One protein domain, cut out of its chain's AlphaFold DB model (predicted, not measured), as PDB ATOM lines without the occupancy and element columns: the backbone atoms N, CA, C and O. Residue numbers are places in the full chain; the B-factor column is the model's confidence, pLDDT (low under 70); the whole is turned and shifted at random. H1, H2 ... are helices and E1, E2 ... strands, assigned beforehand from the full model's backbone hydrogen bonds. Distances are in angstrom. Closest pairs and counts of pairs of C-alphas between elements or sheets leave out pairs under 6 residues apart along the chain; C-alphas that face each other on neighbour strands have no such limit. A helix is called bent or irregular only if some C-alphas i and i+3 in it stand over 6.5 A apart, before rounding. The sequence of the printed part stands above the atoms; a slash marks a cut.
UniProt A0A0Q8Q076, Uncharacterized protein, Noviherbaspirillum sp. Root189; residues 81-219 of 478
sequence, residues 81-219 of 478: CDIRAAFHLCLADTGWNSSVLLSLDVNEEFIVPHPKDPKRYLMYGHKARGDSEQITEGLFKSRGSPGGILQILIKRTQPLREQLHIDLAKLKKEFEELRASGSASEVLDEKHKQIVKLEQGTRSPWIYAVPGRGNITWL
ATOM      1  N   CYS A  81      24.000 -25.680 -28.398       91.31
ATOM      2  CA  CYS A  81      24.222 -24.339 -28.926       91.31
ATOM      3  C   CYS A  81      25.661 -23.891 -28.646       91.31
ATOM      4  O   CYS A  81      26.350 -23.445 -29.563       91.31
ATOM      5  N   ASP A  82      26.141 -24.076 -27.410       94.44
ATOM      6  CA  ASP A  82      27.497 -23.685 -27.011       94.44
ATOM      7  C   ASP A  82      28.550 -24.399 -27.872       94.44
ATOM      8  O   ASP A  82      29.474 -23.763 -28.381       94.44
ATOM      9  N   ILE A  83      28.382 -25.712 -28.086       95.38
ATOM     10  CA  ILE A  83      29.348 -26.523 -28.837       95.38
ATOM     11  C   ILE A  83      29.382 -26.162 -30.326       95.38
ATOM     12  O   ILE A  83      30.451 -26.133 -30.929       95.38
ATOM     13  N   ARG A  84      28.230 -25.826 -30.924       94.31
ATOM     14  CA  ARG A  84      28.156 -25.387 -32.324       94.31
ATOM     15  C   ARG A  84      28.717 -23.986 -32.492       94.31
ATOM     16  O   ARG A  84      29.405 -23.737 -33.475       94.31
ATOM     17  N   ALA A  85      28.476 -23.088 -31.537       93.81
ATOM     18  CA  ALA A  85      29.094 -21.767 -31.539       93.81
ATOM     19  C   ALA A  85      30.626 -21.876 -31.464       93.81
ATOM     20  O   ALA A  85      31.317 -21.236 -32.252       93.81
ATOM     21  N   ALA A  86      31.146 -22.727 -30.571       95.88
ATOM     22  CA  ALA A  86      32.575 -23.012 -30.455       95.88
ATOM     23  C   ALA A  86      33.161 -23.579 -31.758       95.88
ATOM     24  O   ALA A  86      34.177 -23.091 -32.248       95.88
ATOM     25  N   PHE A  87      32.486 -24.573 -32.343       95.94
ATOM     26  CA  PHE A  87      32.899 -25.227 -33.584       95.94
ATOM     27  C   PHE A  87      32.993 -24.249 -34.761       95.94
ATOM     28  O   PHE A  87      34.017 -24.184 -35.438       95.94
ATOM     29  N   HIS A  88      31.949 -23.445 -34.991       93.81
ATOM     30  CA  HIS A  88      31.936 -22.488 -36.102       93.81
ATOM     31  C   HIS A  88      32.897 -21.315 -35.877       93.81
ATOM     32  O   HIS A  88      33.470 -20.818 -36.841       93.81
ATOM     33  N   LEU A  89      33.141 -20.913 -34.625       93.00
ATOM     34  CA  LEU A  89      34.185 -19.938 -34.314       93.00
ATOM     35  C   LEU A  89      35.580 -20.486 -34.657       93.00
ATOM     36  O   LEU A  89      36.390 -19.769 -35.237       93.00
ATOM     37  N   CYS A  90      35.836 -21.772 -34.386       94.69
ATOM     38  CA  CYS A  90      37.076 -22.423 -34.812       94.69
ATOM     39  C   CYS A  90      37.193 -22.486 -36.343       94.69
ATOM     40  O   CYS A  90      38.278 -22.262 -36.870       94.69
ATOM     41  N   LEU A  91      36.101 -22.746 -37.074       92.56
ATOM     42  CA  LEU A  91      36.114 -22.689 -38.544       92.56
ATOM     43  C   LEU A  91      36.495 -21.298 -39.057       92.56
ATOM     44  O   LEU A  91      37.350 -21.188 -39.934       92.56
ATOM     45  N   ALA A  92      35.887 -20.257 -38.489       90.06
ATOM     46  CA  ALA A  92      36.132 -18.873 -38.878       90.06
ATOM     47  C   ALA A  92      37.591 -18.444 -38.662       90.06
ATOM     48  O   ALA A  92      38.144 -17.740 -39.502       90.06
ATOM     49  N   ASP A  93      38.216 -18.881 -37.563       89.88
ATOM     50  CA  ASP A  93      39.575 -18.454 -37.196       89.88
ATOM     51  C   ASP A  93      40.682 -19.315 -37.832       89.88
ATOM     52  O   ASP A  93      41.802 -18.854 -38.019       89.88
ATOM     53  N   THR A  94      40.389 -20.571 -38.190       91.12
ATOM     54  CA  THR A  94      41.381 -21.479 -38.805       91.12
ATOM     55  C   THR A  94      41.325 -21.524 -40.327       91.12
ATOM     56  O   THR A  94      42.297 -21.932 -40.962       91.12
ATOM     57  N   GLY A  95      40.166 -21.223 -40.918       87.44
ATOM     58  CA  GLY A  95      39.889 -21.508 -42.324       87.44
ATOM     59  C   GLY A  95      39.884 -23.003 -42.662       87.44
ATOM     60  O   GLY A  95      39.916 -23.360 -43.840       87.44
ATOM     61  N   TRP A  96      39.884 -23.907 -41.677       91.25
ATOM     62  CA  TRP A  96      39.847 -25.350 -41.918       91.25
ATOM     63  C   TRP A  96      38.488 -25.796 -42.459       91.25
ATOM     64  O   TRP A  96      37.472 -25.124 -42.306       91.25
ATOM     65  N   ASN A  97      38.456 -26.966 -43.100       89.62
ATOM     66  CA  ASN A  97      37.184 -27.601 -43.444       89.62
ATOM     67  C   ASN A  97      36.550 -28.229 -42.194       89.62
ATOM     68  O   ASN A  97      37.264 -28.684 -41.299       89.62
ATOM     69  N   SER A  98      35.219 -28.354 -42.177       92.06
ATOM     70  CA  SER A  98      34.486 -29.003 -41.078       92.06
ATOM     71  C   SER A  98      34.994 -30.410 -40.774       92.06
ATOM     72  O   SER A  98      35.150 -30.752 -39.607       92.06
ATOM     73  N   SER A  99      35.332 -31.196 -41.799       91.75
ATOM     74  CA  SER A  99      35.860 -32.551 -41.619       91.75
ATOM     75  C   SER A  99      37.193 -32.592 -40.866       91.75
ATOM     76  O   SER A  99      37.396 -33.510 -40.085       91.75
ATOM     77  N   VAL A 100      38.070 -31.596 -41.051       92.69
ATOM     78  CA  VAL A 100      39.381 -31.531 -40.376       92.69
ATOM     79  C   VAL A 100      39.209 -31.215 -38.889       92.69
ATOM     80  O   VAL A 100      39.872 -31.809 -38.048       92.69
ATOM     81  N   LEU A 101      38.286 -30.310 -38.541       94.06
ATOM     82  CA  LEU A 101      37.968 -30.040 -37.134       94.06
ATOM     83  C   LEU A 101      37.236 -31.210 -36.468       94.06
ATOM     84  O   LEU A 101      37.461 -31.478 -35.290       94.06
ATOM     85  N   LEU A 102      36.349 -31.899 -37.190       94.88
ATOM     86  CA  LEU A 102      35.621 -33.061 -36.666       94.88
ATOM     87  C   LEU A 102      36.525 -34.285 -36.459       94.88
ATOM     88  O   LEU A 102      36.203 -35.109 -35.611       94.88
ATOM     89  N   SER A 103      37.634 -34.395 -37.197       93.12
ATOM     90  CA  SER A 103      38.578 -35.515 -37.093       93.12
ATOM     91  C   SER A 103      39.637 -35.357 -36.003       93.12
ATOM     92  O   SER A 103      40.490 -36.228 -35.880       93.12
ATOM     93  N   LEU A 104      39.638 -34.250 -35.255       95.19
ATOM     94  CA  LEU A 104      40.556 -34.066 -34.131       95.19
ATOM     95  C   LEU A 104      40.346 -35.167 -33.080       95.19
ATOM     96  O   LEU A 104      39.204 -35.467 -32.722       95.19
ATOM     97  N   ASP A 105      41.443 -35.722 -32.567       94.44
ATOM     98  CA  ASP A 105      41.438 -36.774 -31.549       94.44
ATOM     99  C   ASP A 105      42.077 -36.266 -30.255       94.44
ATOM    100  O   ASP A 105      43.254 -35.919 -30.224       94.44
ATOM    101  N   VAL A 106      41.312 -36.242 -29.162       94.81
ATOM    102  CA  VAL A 106      41.815 -35.816 -27.845       94.81
ATOM    103  C   VAL A 106      42.858 -36.746 -27.233       94.81
ATOM    104  O   VAL A 106      43.495 -36.361 -26.256       94.81
ATOM    105  N   ASN A 107      43.015 -37.958 -27.766       92.06
ATOM    106  CA  ASN A 107      44.039 -38.902 -27.326       92.06
ATOM    107  C   ASN A 107      45.391 -38.654 -28.006       92.06
ATOM    108  O   ASN A 107      46.391 -39.245 -27.600       92.06
ATOM    109  N   GLU A 108      45.427 -37.796 -29.025       92.44
ATOM    110  CA  GLU A 108      46.641 -37.389 -29.720       92.44
ATOM    111  C   GLU A 108      47.070 -35.986 -29.273       92.44
ATOM    112  O   GLU A 108      46.254 -35.141 -28.897       92.44
ATOM    113  N   GLU A 109      48.372 -35.706 -29.323       90.94
ATOM    114  CA  GLU A 109      48.885 -34.368 -29.032       90.94
ATOM    115  C   GLU A 109      48.742 -33.471 -30.270       90.94
ATOM    116  O   GLU A 109      49.674 -33.278 -31.046       90.94
ATOM    117  N   PHE A 110      47.541 -32.928 -30.479       94.06
ATOM    118  CA  PHE A 110      47.242 -32.090 -31.645       94.06
ATOM    119  C   PHE A 110      47.382 -30.579 -31.378       94.06
ATOM    120  O   PHE A 110      47.251 -29.786 -32.309       94.06
ATOM    121  N   ILE A 111      47.655 -30.153 -30.136       94.69
ATOM    122  CA  ILE A 111      48.010 -28.767 -29.775       94.69
ATOM    123  C   ILE A 111      49.351 -28.793 -29.050       94.69
ATOM    124  O   ILE A 111      49.421 -29.262 -27.917       94.69
ATOM    125  N   VAL A 112      50.387 -28.220 -29.660       94.31
ATOM    126  CA  VAL A 112      51.737 -28.153 -29.078       94.31
ATOM    127  C   VAL A 112      52.198 -26.702 -28.930       94.31
ATOM    128  O   VAL A 112      51.803 -25.846 -29.728       94.31
ATOM    129  N   PRO A 113      53.060 -26.377 -27.952       94.00
ATOM    130  CA  PRO A 113      53.704 -25.069 -27.884       94.00
ATOM    131  C   PRO A 113      54.527 -24.771 -29.143       94.00
ATOM    132  O   PRO A 113      55.226 -25.636 -29.670       94.00
ATOM    133  N   HIS A 114      54.483 -23.529 -29.624       94.06
ATOM    134  CA  HIS A 114      55.279 -23.130 -30.780       94.06
ATOM    135  C   HIS A 114      56.781 -23.181 -30.430       94.06
ATOM    136  O   HIS A 114      57.194 -22.592 -29.426       94.06
ATOM    137  N   PRO A 115      57.640 -23.787 -31.272       92.56
ATOM    138  CA  PRO A 115      59.038 -24.081 -30.925       92.56
ATOM    139  C   PRO A 115      59.895 -22.837 -30.650       92.56
ATOM    140  O   PRO A 115      60.929 -22.930 -29.998       92.56
ATOM    141  N   LYS A 116      59.482 -21.665 -31.153       93.38
ATOM    142  CA  LYS A 116      60.192 -20.387 -30.952       93.38
ATOM    143  C   LYS A 116      59.517 -19.430 -29.966       93.38
ATOM    144  O   LYS A 116      60.136 -18.444 -29.585       93.38
ATOM    145  N   ASP A 117      58.252 -19.658 -29.615       92.44
ATOM    146  CA  ASP A 117      57.489 -18.737 -28.763       92.44
ATOM    147  C   ASP A 117      56.502 -19.532 -27.895       92.44
ATOM    148  O   ASP A 117      55.432 -19.900 -28.378       92.44
ATOM    149  N   PRO A 118      56.806 -19.772 -26.608       90.50
ATOM    150  CA  PRO A 118      55.949 -20.576 -25.739       90.50
ATOM    151  C   PRO A 118      54.589 -19.919 -25.447       90.50
ATOM    152  O   PRO A 118      53.706 -20.563 -24.887       90.50
ATOM    153  N   LYS A 119      54.381 -18.644 -25.810       91.81
ATOM    154  CA  LYS A 119      53.070 -17.979 -25.698       91.81
ATOM    155  C   LYS A 119      52.123 -18.360 -26.840       91.81
ATOM    156  O   LYS A 119      50.931 -18.037 -26.775       91.81
ATOM    157  N   ARG A 120      52.642 -19.015 -27.880       93.25
ATOM    158  CA  ARG A 120      51.908 -19.469 -29.060       93.25
ATOM    159  C   ARG A 120      51.818 -20.984 -29.092       93.25
ATOM    160  O   ARG A 120      52.618 -21.677 -28.466       93.25
ATOM    161  N   TYR A 121      50.869 -21.481 -29.867       94.62
ATOM    162  CA  TYR A 121      50.718 -22.899 -30.144       94.62
ATOM    163  C   TYR A 121      50.633 -23.161 -31.638       94.62
ATOM    164  O   TYR A 121      50.228 -22.292 -32.411       94.62
ATOM    165  N   LEU A 122      50.983 -24.386 -32.009       94.50
ATOM    166  CA  LEU A 122      50.650 -24.992 -33.283       94.50
ATOM    167  C   LEU A 122      49.550 -26.020 -33.037       94.50
ATOM    168  O   LEU A 122      49.639 -26.821 -32.107       94.50
ATOM    169  N   MET A 123      48.506 -25.967 -33.853       94.81
ATOM    170  CA  MET A 123      47.427 -26.941 -33.850       94.81
ATOM    171  C   MET A 123      47.451 -27.723 -35.161       94.81
ATOM    172  O   MET A 123      47.465 -27.120 -36.238       94.81
ATOM    173  N   TYR A 124      47.447 -29.047 -35.051       93.50
ATOM    174  CA  TYR A 124      47.524 -29.991 -36.160       93.50
ATOM    175  C   TYR A 124      46.160 -30.630 -36.400       93.50
ATOM    176  O   TYR A 124      45.442 -30.969 -35.464       93.50
ATOM    177  N   GLY A 125      45.786 -30.774 -37.665       92.00
ATOM    178  CA  GLY A 125      44.562 -31.449 -38.072       92.00
ATOM    179  C   GLY A 125      44.809 -32.285 -39.314       92.00
ATOM    180  O   GLY A 125      45.530 -31.868 -40.219       92.00
ATOM    181  N   HIS A 126      44.206 -33.466 -39.388       89.06
ATOM    182  CA  HIS A 126      44.392 -34.363 -40.521       89.06
ATOM    183  C   HIS A 126      43.307 -34.158 -41.589       89.06
ATOM    184  O   HIS A 126      42.109 -34.170 -41.312       89.06
ATOM    185  N   LYS A 127      43.712 -33.997 -42.852       83.88
ATOM    186  CA  LYS A 127      42.797 -33.861 -43.993       83.88
ATOM    187  C   LYS A 127      42.724 -35.165 -44.783       83.88
ATOM    188  O   LYS A 127      43.455 -35.335 -45.755       83.88
ATOM    189  N   ALA A 128      41.746 -36.009 -44.456       78.81
ATOM    190  CA  ALA A 128      41.576 -37.339 -45.058       78.81
ATOM    191  C   ALA A 128      41.561 -37.348 -46.603       78.81
ATOM    192  O   ALA A 128      42.263 -38.129 -47.230       78.81
ATOM    193  N   ARG A 129      40.819 -36.434 -47.251       72.00
ATOM    194  CA  ARG A 129      40.743 -36.378 -48.732       72.00
ATOM    195  C   ARG A 129      42.070 -36.045 -49.413       72.00
ATOM    196  O   ARG A 129      42.228 -36.321 -50.595       72.00
ATOM    197  N   GLY A 130      42.957 -35.346 -48.709       65.56
ATOM    198  CA  GLY A 130      44.244 -34.916 -49.245       65.56
ATOM    199  C   GLY A 130      45.411 -35.750 -48.746       65.56
ATOM    200  O   GLY A 130      46.510 -35.518 -49.241       65.56
ATOM    201  N   ASP A 131      45.174 -36.643 -47.781       79.56
ATOM    202  CA  ASP A 131      46.184 -37.324 -46.972       79.56
ATOM    203  C   ASP A 131      47.338 -36.373 -46.608       79.56
ATOM    204  O   ASP A 131      48.430 -36.374 -47.189       79.56
ATOM    205  N   SER A 132      47.004 -35.381 -45.781       82.62
ATOM    206  CA  SER A 132      47.926 -34.311 -45.401       82.62
ATOM    207  C   SER A 132      47.526 -33.645 -44.102       82.62
ATOM    208  O   SER A 132      46.337 -33.441 -43.853       82.62
ATOM    209  N   GLU A 133      48.519 -33.196 -43.351       85.19
ATOM    210  CA  GLU A 133      48.319 -32.368 -42.170       85.19
ATOM    211  C   GLU A 133      48.041 -30.909 -42.552       85.19
ATOM    212  O   GLU A 133      48.630 -30.348 -43.479       85.19
ATOM    213  N   GLN A 134      47.117 -30.290 -41.824       88.19
ATOM    214  CA  GLN A 134      46.893 -28.854 -41.804       88.19
ATOM    215  C   GLN A 134      47.379 -28.319 -40.467       88.19
ATOM    216  O   GLN A 134      47.110 -28.903 -39.421       88.19
ATOM    217  N   ILE A 135      48.097 -27.202 -40.517       90.69
ATOM    218  CA  ILE A 135      48.681 -26.571 -39.340       90.69
ATOM    219  C   ILE A 135      48.110 -25.167 -39.244       90.69
ATOM    220  O   ILE A 135      48.066 -24.441 -40.238       90.69
ATOM    221  N   THR A 136      47.684 -24.783 -38.050       90.94
ATOM    222  CA  THR A 136      47.320 -23.404 -37.734       90.94
ATOM    223  C   THR A 136      48.037 -22.952 -36.469       90.94
ATOM    224  O   THR A 136      48.376 -23.764 -35.610       90.94
ATOM    225  N   GLU A 137      48.312 -21.657 -36.380       91.50
ATOM    226  CA  GLU A 137      49.018 -21.041 -35.261       91.50
ATOM    227  C   GLU A 137      48.051 -20.152 -34.482       91.50
ATOM    228  O   GLU A 137      47.231 -19.446 -35.067       91.50
ATOM    229  N   GLY A 138      48.168 -20.148 -33.157       90.12
ATOM    230  CA  GLY A 138      47.384 -19.259 -32.311       90.12
ATOM    231  C   GLY A 138      48.103 -18.872 -31.028       90.12
ATOM    232  O   GLY A 138      49.237 -19.269 -30.767       90.12
ATOM    233  N   LEU A 139      47.438 -18.057 -30.211       90.88
ATOM    234  CA  LEU A 139      47.969 -17.539 -28.949       90.88
ATOM    235  C   LEU A 139      47.262 -18.191 -27.761       90.88
ATOM    236  O   LEU A 139      46.045 -18.052 -27.638       90.88
ATOM    237  N   PHE A 140      48.009 -18.782 -26.823       86.19
ATOM    238  CA  PHE A 140      47.424 -19.406 -25.623       86.19
ATOM    239  C   PHE A 140      46.633 -18.415 -24.757       86.19
ATOM    240  O   PHE A 140      45.646 -18.786 -24.130       86.19
ATOM    241  N   LYS A 141      47.014 -17.127 -24.751       87.62
ATOM    242  CA  LYS A 141      46.283 -16.086 -24.003       87.62
ATOM    243  C   LYS A 141      44.873 -15.810 -24.544       87.62
ATOM    244  O   LYS A 141      44.066 -15.197 -23.851       87.62
ATOM    245  N   SER A 142      44.584 -16.187 -25.792       89.00
ATOM    246  CA  SER A 142      43.305 -15.888 -26.434       89.00
ATOM    247  C   SER A 142      42.305 -17.014 -26.193       89.00
ATOM    248  O   SER A 142      42.358 -18.066 -26.832       89.00
ATOM    249  N   ARG A 143      41.334 -16.755 -25.311       85.25
ATOM    250  CA  ARG A 143      40.228 -17.678 -24.989       85.25
ATOM    251  C   ARG A 143      39.280 -17.944 -26.165       85.25
ATOM    252  O   ARG A 143      38.494 -18.885 -26.116       85.25
ATOM    253  N   GLY A 144      39.318 -17.079 -27.179       88.00
ATOM    254  CA  GLY A 144      38.566 -17.227 -28.425       88.00
ATOM    255  C   GLY A 144      39.352 -17.902 -29.544       88.00
ATOM    256  O   GLY A 144      38.770 -18.167 -30.586       88.00
ATOM    257  N   SER A 145      40.648 -18.167 -29.350       92.31
ATOM    258  CA  SER A 145      41.433 -18.883 -30.355       92.31
ATOM    259  C   SER A 145      41.082 -20.380 -30.351       92.31
ATOM    260  O   SER A 145      40.775 -20.910 -29.281       92.31
ATOM    261  N   PRO A 146      41.165 -21.084 -31.490       94.50
ATOM    262  CA  PRO A 146      40.791 -22.490 -31.632       94.50
ATOM    263  C   PRO A 146      41.391 -23.413 -30.569       94.50
ATOM    264  O   PRO A 146      40.666 -24.135 -29.891       94.50
ATOM    265  N   GLY A 147      42.704 -23.332 -30.342       94.25
ATOM    266  CA  GLY A 147      43.383 -24.098 -29.298       94.25
ATOM    267  C   GLY A 147      42.907 -23.731 -27.892       94.25
ATOM    268  O   GLY A 147      42.684 -24.618 -27.074       94.25
ATOM    269  N   GLY A 148      42.656 -22.445 -27.617       93.50
ATOM    270  CA  GLY A 148      42.085 -22.003 -26.341       93.50
ATOM    271  C   GLY A 148      40.665 -22.535 -26.112       93.50
ATOM    272  O   GLY A 148      40.351 -23.018 -25.025       93.50
ATOM    273  N   ILE A 149      39.821 -22.510 -27.148       96.12
ATOM    274  CA  ILE A 149      38.467 -23.076 -27.130       96.12
ATOM    275  C   ILE A 149      38.525 -24.573 -26.826       96.12
ATOM    276  O   ILE A 149      37.841 -25.041 -25.916       96.12
ATOM    277  N   LEU A 150      39.359 -25.317 -27.556       96.31
ATOM    278  CA  LEU A 150      39.486 -26.766 -27.411       96.31
ATOM    279  C   LEU A 150      40.033 -27.154 -26.037       96.31
ATOM    280  O   LEU A 150      39.477 -28.046 -25.406       96.31
ATOM    281  N   GLN A 151      41.037 -26.446 -25.515       94.69
ATOM    282  CA  GLN A 151      41.538 -26.675 -24.157       94.69
ATOM    283  C   GLN A 151      40.452 -26.454 -23.095       94.69
ATOM    284  O   GLN A 151      40.301 -27.273 -22.187       94.69
ATOM    285  N   ILE A 152      39.659 -25.382 -23.221       95.56
ATOM    286  CA  ILE A 152      38.531 -25.114 -22.318       95.56
ATOM    287  C   ILE A 152      37.485 -26.232 -22.423       95.56
ATOM    288  O   ILE A 152      37.041 -26.745 -21.395       95.56
ATOM    289  N   LEU A 153      37.104 -26.633 -23.640       96.50
ATOM    290  CA  LEU A 153      36.121 -27.694 -23.871       96.50
ATOM    291  C   LEU A 153      36.589 -29.041 -23.324       96.50
ATOM    292  O   LEU A 153      35.830 -29.693 -22.609       96.50
ATOM    293  N   ILE A 154      37.822 -29.452 -23.619       96.12
ATOM    294  CA  ILE A 154      38.401 -30.718 -23.153       96.12
ATOM    295  C   ILE A 154      38.421 -30.739 -21.629       96.12
ATOM    296  O   ILE A 154      37.856 -31.652 -21.031       96.12
ATOM    297  N   LYS A 155      38.943 -29.681 -20.994       95.69
ATOM    298  CA  LYS A 155      38.954 -29.559 -19.532       95.69
ATOM    299  C   LYS A 155      37.543 -29.625 -18.946       95.69
ATOM    300  O   LYS A 155      37.316 -30.334 -17.969       95.69
ATOM    301  N   ARG A 156      36.579 -28.905 -19.530       96.12
ATOM    302  CA  ARG A 156      35.200 -28.850 -19.020       96.12
ATOM    303  C   ARG A 156      34.448 -30.168 -19.195       96.12
ATOM    304  O   ARG A 156      33.603 -30.505 -18.372       96.12
ATOM    305  N   THR A 157      34.737 -30.899 -20.267       96.56
ATOM    306  CA  THR A 157      34.066 -32.160 -20.616       96.56
ATOM    307  C   THR A 157      34.789 -33.396 -20.091       96.56
ATOM    308  O   THR A 157      34.286 -34.497 -20.297       96.56
ATOM    309  N   GLN A 158      35.902 -33.236 -19.370       96.06
ATOM    310  CA  GLN A 158      36.694 -34.342 -18.833       96.06
ATOM    311  C   GLN A 158      35.856 -35.376 -18.049       96.06
ATOM    312  O   GLN A 158      35.948 -36.556 -18.385       96.06
ATOM    313  N   PRO A 159      34.944 -34.989 -17.126       95.25
ATOM    314  CA  PRO A 159      34.107 -35.975 -16.438       95.25
ATOM    315  C   PRO A 159      33.205 -36.755 -17.407       95.25
ATOM    316  O   PRO A 159      33.019 -37.960 -17.271       95.25
ATOM    317  N   LEU A 160      32.664 -36.088 -18.434       95.50
ATOM    318  CA  LEU A 160      31.840 -36.754 -19.446       95.50
ATOM    319  C   LEU A 160      32.665 -37.753 -20.268       95.50
ATOM    320  O   LEU A 160      32.169 -38.831 -20.579       95.50
ATOM    321  N   ARG A 161      33.919 -37.423 -20.596       95.00
ATOM    322  CA  ARG A 161      34.835 -38.326 -21.312       95.00
ATOM    323  C   ARG A 161      35.118 -39.586 -20.517       95.00
ATOM    324  O   ARG A 161      35.018 -40.679 -21.063       95.00
ATOM    325  N   GLU A 162      35.418 -39.440 -19.232       95.19
ATOM    326  CA  GLU A 162      35.652 -40.573 -18.334       95.19
ATOM    327  C   GLU A 162      34.436 -41.505 -18.297       95.19
ATOM    328  O   GLU A 162      34.584 -42.718 -18.447       95.19
ATOM    329  N   GLN A 163      33.221 -40.947 -18.225       94.69
ATOM    330  CA  GLN A 163      31.997 -41.743 -18.314       94.69
ATOM    331  C   GLN A 163      31.855 -42.459 -19.665       94.69
ATOM    332  O   GLN A 163      31.508 -43.635 -19.682       94.69
ATOM    333  N   LEU A 164      32.173 -41.806 -20.792       94.69
ATOM    334  CA  LEU A 164      32.157 -42.462 -22.107       94.69
ATOM    335  C   LEU A 164      33.155 -43.629 -22.187       94.69
ATOM    336  O   LEU A 164      32.845 -44.648 -22.798       94.69
ATOM    337  N   HIS A 165      34.332 -43.512 -21.562       95.25
ATOM    338  CA  HIS A 165      35.295 -44.616 -21.485       95.25
ATOM    339  C   HIS A 165      34.767 -45.787 -20.648       95.25
ATOM    340  O   HIS A 165      34.932 -46.941 -21.050       95.25
ATOM    341  N   ILE A 166      34.102 -45.505 -19.523       94.62
ATOM    342  CA  ILE A 166      33.443 -46.526 -18.694       94.62
ATOM    343  C   ILE A 166      32.340 -47.229 -19.495       94.62
ATOM    344  O   ILE A 166      32.293 -48.460 -19.541       94.62
ATOM    345  N   ASP A 167      31.488 -46.457 -20.172       93.25
ATOM    346  CA  ASP A 167      30.398 -46.978 -20.997       93.25
ATOM    347  C   ASP A 167      30.940 -47.832 -22.156       93.25
ATOM    348  O   ASP A 167      30.392 -48.894 -22.454       93.25
ATOM    349  N   LEU A 168      32.059 -47.423 -22.764       95.00
ATOM    350  CA  LEU A 168      32.730 -48.169 -23.828       95.00
ATOM    351  C   LEU A 168      33.304 -49.493 -23.327       95.00
ATOM    352  O   LEU A 168      33.122 -50.520 -23.981       95.00
ATOM    353  N   ALA A 169      33.969 -49.493 -22.171       96.06
ATOM    354  CA  ALA A 169      34.497 -50.712 -21.566       96.06
ATOM    355  C   ALA A 169      33.371 -51.703 -21.233       96.06
ATOM    356  O   ALA A 169      33.482 -52.895 -21.532       96.06
ATOM    357  N   LYS A 170      32.256 -51.205 -20.681       94.75
ATOM    358  CA  LYS A 170      31.063 -52.012 -20.408       94.75
ATOM    359  C   LYS A 170      30.478 -52.601 -21.691       94.75
ATOM    360  O   LYS A 170      30.222 -53.798 -21.745       94.75
ATOM    361  N   LEU A 171      30.314 -51.785 -22.731       94.38
ATOM    362  CA  LEU A 171      29.728 -52.222 -23.995       94.38
ATOM    363  C   LEU A 171      30.605 -53.255 -24.720       94.38
ATOM    364  O   LEU A 171      30.079 -54.217 -25.273       94.38
ATOM    365  N   LYS A 172      31.935 -53.098 -24.678       95.38
ATOM    366  CA  LYS A 172      32.881 -54.098 -25.200       95.38
ATOM    367  C   LYS A 172      32.770 -55.427 -24.454       95.38
ATOM    368  O   LYS A 172      32.760 -56.475 -25.090       95.38
ATOM    369  N   LYS A 173      32.624 -55.392 -23.126       95.44
ATOM    370  CA  LYS A 173      32.410 -56.602 -22.323       95.44
ATOM    371  C   LYS A 173      31.096 -57.303 -22.688       95.44
ATOM    372  O   LYS A 173      31.108 -58.502 -22.940       95.44
ATOM    373  N   GLU A 174      29.996 -56.555 -22.785       93.56
ATOM    374  CA  GLU A 174      28.695 -57.091 -23.221       93.56
ATOM    375  C   GLU A 174      28.768 -57.710 -24.627       93.56
ATOM    376  O   GLU A 174      28.157 -58.744 -24.884       93.56
ATOM    377  N   PHE A 175      29.517 -57.093 -25.546       93.25
ATOM    378  CA  PHE A 175      29.711 -57.623 -26.896       93.25
ATOM    379  C   PHE A 175      30.441 -58.972 -26.890       93.25
ATOM    380  O   PHE A 175      30.002 -59.896 -27.571       93.25
ATOM    381  N   GLU A 176      31.502 -59.121 -26.093       92.88
ATOM    382  CA  GLU A 176      32.209 -60.403 -25.974       92.88
ATOM    383  C   GLU A 176      31.343 -61.489 -25.314       92.88
ATOM    384  O   GLU A 176      31.361 -62.639 -25.749       92.88
ATOM    385  N   GLU A 177      30.514 -61.138 -24.326       93.12
ATOM    386  CA  GLU A 177      29.548 -62.066 -23.715       93.12
ATOM    387  C   GLU A 177      28.476 -62.528 -24.724       93.12
ATOM    388  O   GLU A 177      28.143 -63.716 -24.802       93.12
ATOM    389  N   LEU A 178      27.965 -61.614 -25.555       91.75
ATOM    390  CA  LEU A 178      27.021 -61.933 -26.633       91.75
ATOM    391  C   LEU A 178      27.660 -62.801 -27.722       91.75
ATOM    392  O   LEU A 178      27.021 -63.713 -28.254       91.75
ATOM    393  N   ARG A 179      28.933 -62.548 -28.033       90.38
ATOM    394  CA  ARG A 179      29.701 -63.331 -29.001       90.38
ATOM    395  C   ARG A 179      29.961 -64.744 -28.486       90.38
ATOM    396  O   ARG A 179      29.763 -65.704 -29.226       90.38
ATOM    397  N   ALA A 180      30.349 -64.881 -27.218       90.19
ATOM    398  CA  ALA A 180      30.595 -66.169 -26.574       90.19
ATOM    399  C   ALA A 180      29.318 -67.014 -26.418       90.19
ATOM    400  O   ALA A 180      29.378 -68.238 -26.501       90.19
ATOM    401  N   SER A 181      28.157 -66.376 -26.237       89.88
ATOM    402  CA  SER A 181      26.854 -67.054 -26.145       89.88
ATOM    403  C   SER A 181      26.255 -67.470 -27.496       89.88
ATOM    404  O   SER A 181      25.167 -68.042 -27.522       89.88
ATOM    405  N   GLY A 182      26.944 -67.218 -28.617       88.00
ATOM    406  CA  GLY A 182      26.459 -67.589 -29.949       88.00
ATOM    407  C   GLY A 182      25.240 -66.781 -30.402       88.00
ATOM    408  O   GLY A 182      24.399 -67.298 -31.136       88.00
ATOM    409  N   SER A 183      25.120 -65.528 -29.946       87.81
ATOM    410  CA  SER A 183      24.026 -64.632 -30.340       87.81
ATOM    411  C   SER A 183      23.978 -64.416 -31.860       87.81
ATOM    412  O   SER A 183      24.995 -64.484 -32.550       87.81
ATOM    413  N   ALA A 184      22.787 -64.121 -32.388       88.50
ATOM    414  CA  ALA A 184      22.580 -63.891 -33.818       88.50
ATOM    415  C   ALA A 184      23.442 -62.734 -34.366       88.50
ATOM    416  O   ALA A 184      23.639 -61.721 -33.688       88.50
ATOM    417  N   SER A 185      23.885 -62.857 -35.625       87.88
ATOM    418  CA  SER A 185      24.767 -61.880 -36.292       87.88
ATOM    419  C   SER A 185      24.223 -60.450 -36.244       87.88
ATOM    420  O   SER A 185      24.977 -59.522 -35.986       87.88
ATOM    421  N   GLU A 186      22.910 -60.264 -36.409       90.62
ATOM    422  CA  GLU A 186      22.279 -58.936 -36.398       90.62
ATOM    423  C   GLU A 186      22.449 -58.205 -35.056       90.62
ATOM    424  O   GLU A 186      22.667 -56.993 -35.019       90.62
ATOM    425  N   VAL A 187      22.388 -58.941 -33.940       90.31
ATOM    426  CA  VAL A 187      22.557 -58.381 -32.588       90.31
ATOM    427  C   VAL A 187      24.011 -57.978 -32.358       90.31
ATOM    428  O   VAL A 187      24.279 -56.925 -31.771       90.31
ATOM    429  N   LEU A 188      24.949 -58.794 -32.846       89.38
ATOM    430  CA  LEU A 188      26.378 -58.490 -32.794       89.38
ATOM    431  C   LEU A 188      26.709 -57.264 -33.649       89.38
ATOM    432  O   LEU A 188      27.389 -56.363 -33.164       89.38
ATOM    433  N   ASP A 189      26.170 -57.169 -34.864       92.12
ATOM    434  CA  ASP A 189      26.389 -56.027 -35.755       92.12
ATOM    435  C   ASP A 189      25.859 -54.719 -35.153       92.12
ATOM    436  O   ASP A 189      26.527 -53.683 -35.217       92.12
ATOM    437  N   GLU A 190      24.680 -54.745 -34.527       92.75
ATOM    438  CA  GLU A 190      24.112 -53.571 -33.861       92.75
ATOM    439  C   GLU A 190      24.959 -53.133 -32.657       92.75
ATOM    440  O   GLU A 190      25.263 -51.947 -32.498       92.75
ATOM    441  N   LYS A 191      25.424 -54.082 -31.836       92.00
ATOM    442  CA  LYS A 191      26.339 -53.785 -30.723       92.00
ATOM    443  C   LYS A 191      27.692 -53.269 -31.215       92.00
ATOM    444  O   LYS A 191      28.210 -52.308 -30.651       92.00
ATOM    445  N   HIS A 192      28.230 -53.831 -32.294       92.75
ATOM    446  CA  HIS A 192      29.472 -53.363 -32.905       92.75
ATOM    447  C   HIS A 192      29.340 -51.923 -33.425       92.75
ATOM    448  O   HIS A 192      30.203 -51.088 -33.154       92.75
ATOM    449  N   LYS A 193      28.224 -51.572 -34.083       93.31
ATOM    450  CA  LYS A 193      27.937 -50.181 -34.490       93.31
ATOM    451  C   LYS A 193      27.900 -49.226 -33.296       93.31
ATOM    452  O   LYS A 193      28.402 -48.106 -33.396       93.31
ATOM    453  N   GLN A 194      27.332 -49.655 -32.168       92.44
ATOM    454  CA  GLN A 194      27.323 -48.860 -30.938       92.44
ATOM    455  C   GLN A 194      28.738 -48.665 -30.374       92.44
ATOM    456  O   GLN A 194      29.058 -47.550 -29.965       92.44
ATOM    457  N   ILE A 195      29.592 -49.698 -30.410       94.38
ATOM    458  CA  ILE A 195      31.007 -49.604 -30.012       94.38
ATOM    459  C   ILE A 195      31.739 -48.593 -30.892       94.38
ATOM    460  O   ILE A 195      32.294 -47.637 -30.360       94.38
ATOM    461  N   VAL A 196      31.676 -48.741 -32.219       93.50
ATOM    462  CA  VAL A 196      32.347 -47.832 -33.169       93.50
ATOM    463  C   VAL A 196      31.892 -46.388 -32.962       93.50
ATOM    464  O   VAL A 196      32.705 -45.465 -32.926       93.50
ATOM    465  N   LYS A 197      30.587 -46.177 -32.775       91.69
ATOM    466  CA  LYS A 197      30.038 -44.853 -32.486       91.69
ATOM    467  C   LYS A 197      30.612 -44.290 -31.184       91.69
ATOM    468  O   LYS A 197      31.042 -43.143 -31.154       91.69
ATOM    469  N   LEU A 198      30.635 -45.077 -30.114       93.44
ATOM    470  CA  LEU A 198      31.120 -44.623 -28.814       93.44
ATOM    471  C   LEU A 198      32.640 -44.368 -28.810       93.44
ATOM    472  O   LEU A 198      33.082 -43.411 -28.180       93.44
ATOM    473  N   GLU A 199      33.416 -45.136 -29.581       93.81
ATOM    474  CA  GLU A 199      34.845 -44.885 -29.833       93.81
ATOM    475  C   GLU A 199      35.098 -43.551 -30.545       93.81
ATOM    476  O   GLU A 199      36.059 -42.856 -30.228       93.81
ATOM    477  N   GLN A 200      34.230 -43.143 -31.474       91.94
ATOM    478  CA  GLN A 200      34.312 -41.797 -32.054       91.94
ATOM    479  C   GLN A 200      34.029 -40.720 -30.998       91.94
ATOM    480  O   GLN A 200      34.683 -39.678 -30.969       91.94
ATOM    481  N   GLY A 201      33.068 -40.976 -30.106       92.75
ATOM    482  CA  GLY A 201      32.705 -40.053 -29.035       92.75
ATOM    483  C   GLY A 201      33.817 -39.819 -28.016       92.75
ATOM    484  O   GLY A 201      34.025 -38.677 -27.611       92.75
ATOM    485  N   THR A 202      34.562 -40.859 -27.631       94.19
ATOM    486  CA  THR A 202      35.686 -40.725 -26.685       94.19
ATOM    487  C   THR A 202      36.828 -39.884 -27.259       94.19
ATOM    488  O   THR A 202      37.444 -39.111 -26.524       94.19
ATOM    489  N   ARG A 203      37.064 -39.973 -28.575       94.50
ATOM    490  CA  ARG A 203      38.085 -39.206 -29.312       94.50
ATOM    491  C   ARG A 203      37.676 -37.762 -29.600       94.50
ATOM    492  O   ARG A 203      38.518 -36.875 -29.628       94.50
ATOM    493  N   SER A 204      36.385 -37.499 -29.789       95.56
ATOM    494  CA  SER A 204      35.903 -36.195 -30.258       95.56
ATOM    495  C   SER A 204      36.104 -35.080 -29.223       95.56
ATOM    496  O   SER A 204      35.601 -35.198 -28.102       95.56
ATOM    497  N   PRO A 205      36.721 -33.929 -29.554       96.50
ATOM    498  CA  PRO A 205      36.748 -32.772 -28.656       96.50
ATOM    499  C   PRO A 205      35.359 -32.130 -28.473       96.50
ATOM    500  O   PRO A 205      35.133 -31.392 -27.514       96.50
ATOM    501  N   TRP A 206      34.397 -32.451 -29.344       96.81
ATOM    502  CA  TRP A 206      33.120 -31.753 -29.484       96.81
ATOM    503  C   TRP A 206      31.982 -32.352 -28.651       96.81
ATOM    504  O   TRP A 206      30.857 -32.479 -29.137       96.81
ATOM    505  N   ILE A 207      32.265 -32.741 -27.407       96.12
ATOM    506  CA  ILE A 207      31.292 -33.372 -26.503       96.12
ATOM    507  C   ILE A 207      30.389 -32.323 -25.848       96.12
ATOM    508  O   ILE A 207      30.842 -31.254 -25.446       96.12
ATOM    509  N   TYR A 208      29.108 -32.651 -25.689       94.69
ATOM    510  CA  TYR A 208      28.121 -31.821 -25.012       94.69
ATOM    511  C   TYR A 208      27.017 -32.640 -24.331       94.69
ATOM    512  O   TYR A 208      26.788 -33.822 -24.608       94.69
ATOM    513  N   ALA A 209      26.309 -31.992 -23.407       92.38
ATOM    514  CA  ALA A 209      25.254 -32.591 -22.604       92.38
ATOM    515  C   ALA A 209      23.863 -32.153 -23.091       92.38
ATOM    516  O   ALA A 209      23.567 -30.965 -23.187       92.38
ATOM    517  N   VAL A 210      22.961 -33.117 -23.317       86.44
ATOM    518  CA  VAL A 210      21.559 -32.840 -23.692       86.44
ATOM    519  C   VAL A 210      20.612 -33.094 -22.509       86.44
ATOM    520  O   VAL A 210      20.791 -34.093 -21.805       86.44
ATOM    521  N   PRO A 211      19.596 -32.248 -22.251       76.19
ATOM    522  CA  PRO A 211      18.556 -32.553 -21.268       76.19
ATOM    523  C   PRO A 211      17.719 -33.761 -21.728       76.19
ATOM    524  O   PRO A 211      17.137 -33.730 -22.809       76.19
ATOM    525  N   GLY A 212      17.647 -34.835 -20.934       68.94
ATOM    526  CA  GLY A 212      16.873 -36.034 -21.288       68.94
ATOM    527  C   GLY A 212      17.506 -37.344 -20.815       68.94
ATOM    528  O   GLY A 212      18.330 -37.343 -19.902       68.94
ATOM    529  N   ARG A 213      17.102 -38.474 -21.415       54.56
ATOM    530  CA  ARG A 213      17.642 -39.803 -21.078       54.56
ATOM    531  C   ARG A 213      19.121 -39.893 -21.476       54.56
ATOM    532  O   ARG A 213      19.411 -40.001 -22.661       54.56
ATOM    533  N   GLY A 214      20.011 -39.835 -20.487       56.91
ATOM    534  CA  GLY A 214      21.360 -40.422 -20.479       56.91
ATOM    535  C   GLY A 214      22.420 -39.913 -21.461       56.91
ATOM    536  O   GLY A 214      23.596 -40.128 -21.212       56.91
ATOM    537  N   ASN A 215      22.079 -39.225 -22.551       75.81
ATOM    538  CA  ASN A 215      23.035 -39.126 -23.653       75.81
ATOM    539  C   ASN A 215      23.997 -37.941 -23.496       75.81
ATOM    540  O   ASN A 215      23.642 -36.773 -23.694       75.81
ATOM    541  N   ILE A 216      25.239 -38.272 -23.156       91.81
ATOM    542  CA  ILE A 216      26.416 -37.535 -23.611       91.81
ATOM    543  C   ILE A 216      26.430 -37.646 -25.143       91.81
ATOM    544  O   ILE A 216      26.204 -38.719 -25.694       91.81
ATOM    545  N   THR A 217      26.572 -36.523 -25.841       92.56
ATOM    546  CA  THR A 217      26.538 -36.460 -27.313       92.56
ATOM    547  C   THR A 217      27.767 -35.709 -27.808       92.56
ATOM    548  O   THR A 217      28.384 -34.977 -27.043       92.56
ATOM    549  N   TRP A 218      28.124 -35.873 -29.075       94.62
ATOM    550  CA  TRP A 218      29.199 -35.128 -29.723       94.62
ATOM    551  C   TRP A 218      28.784 -34.700 -31.128       94.62
ATOM    552  O   TRP A 218      27.799 -35.207 -31.670       94.62
ATOM    553  N   LEU A 219      29.494 -33.721 -31.687       94.75
ATOM    554  CA  LEU A 219      29.305 -33.332 -33.083       94.75
ATOM    555  C   LEU A 219      29.920 -34.374 -34.025       94.75
ATOM    556  O   LEU A 219      30.982 -34.930 -33.753       94.75
TER     557      LEU A 219
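AT A GLANCE: This is residues 81 to 219 of the 478 residues of an uncharacterized protein of Noviherbaspirillum sp. Root189 (UniProt A0A0Q8Q076). A three-stranded twisted sheet with H1, H2 and H3a packed about it makes a head, from which a long helical hairpin, H3b and H4, extends as an arm. The small E4-E5 hairpin packs at the arm's base. The 139 printed residues, with four named helices and five named strands in the order H1 H2 E1 E2 E3 H3 H4 E4 E5, are of mixed class and only just loose, close to compact, with a radius of gyration of the C-alphas of 17.6 A and spans of 57 by 36 by 23 A.

HOW THE PARTS SIT: E1, residues 111 to 114, E2, residues 117 to 127, and E3, residues 132 to 139, form a meander, each strand the antiparallel neighbour of the one before. N 112 and O 122, 2.9 A, and N 123 and O 136, 2.8 A, are within hydrogen-bond range. H3, residues 146 to 180, one helix by its hydrogen bonds, is bent: C-alphas 156 and 159 are 7.7 A apart. Its arm H3a, residues 146 to 156, is on the sheet, over E1 and E2; the closest C-alphas of E1 and H3a, Ile 111 and Gly 147, are 6.6 A apart. H1, residues 81 to 94, touches H3a, closest at C-alphas 90 and 146, 4.9 A, and only grazes the sheet. H2, residues 98 to 102, is on the sheet, over none of its strands. H3b, residues 159 to 180, and H4, residues 185 to 203, form a helical hairpin and touch, closest at C-alphas 161 and 202, 5.9 A, with a shallow tilt of 21 degrees, opposite ways. E4, residues 207 to 209, and E5, residues 216 to 218, form an antiparallel hairpin, with N 208 and O 217 at 2.8 A. Every O i to N i+4 pair is within range in H1, H2, H3a, H3b and H4.

IN THESE COORDINATES: H1 begins at C-alpha 81, (24.222, -24.339, -28.926), and E5 ends at C-alpha 218, (29.199, -35.128, -29.723). First to last C-alpha, H3b measures 32.0 A, H4 27.2 A and E2 26.0 A.

THE WHOLE: The farthest C-alphas, Lys 116 and Gly 182, are 58.0 A apart. The printed part has no cut and no long link. The pLDDT is under 70 at residue 130 and residues 212 to 214.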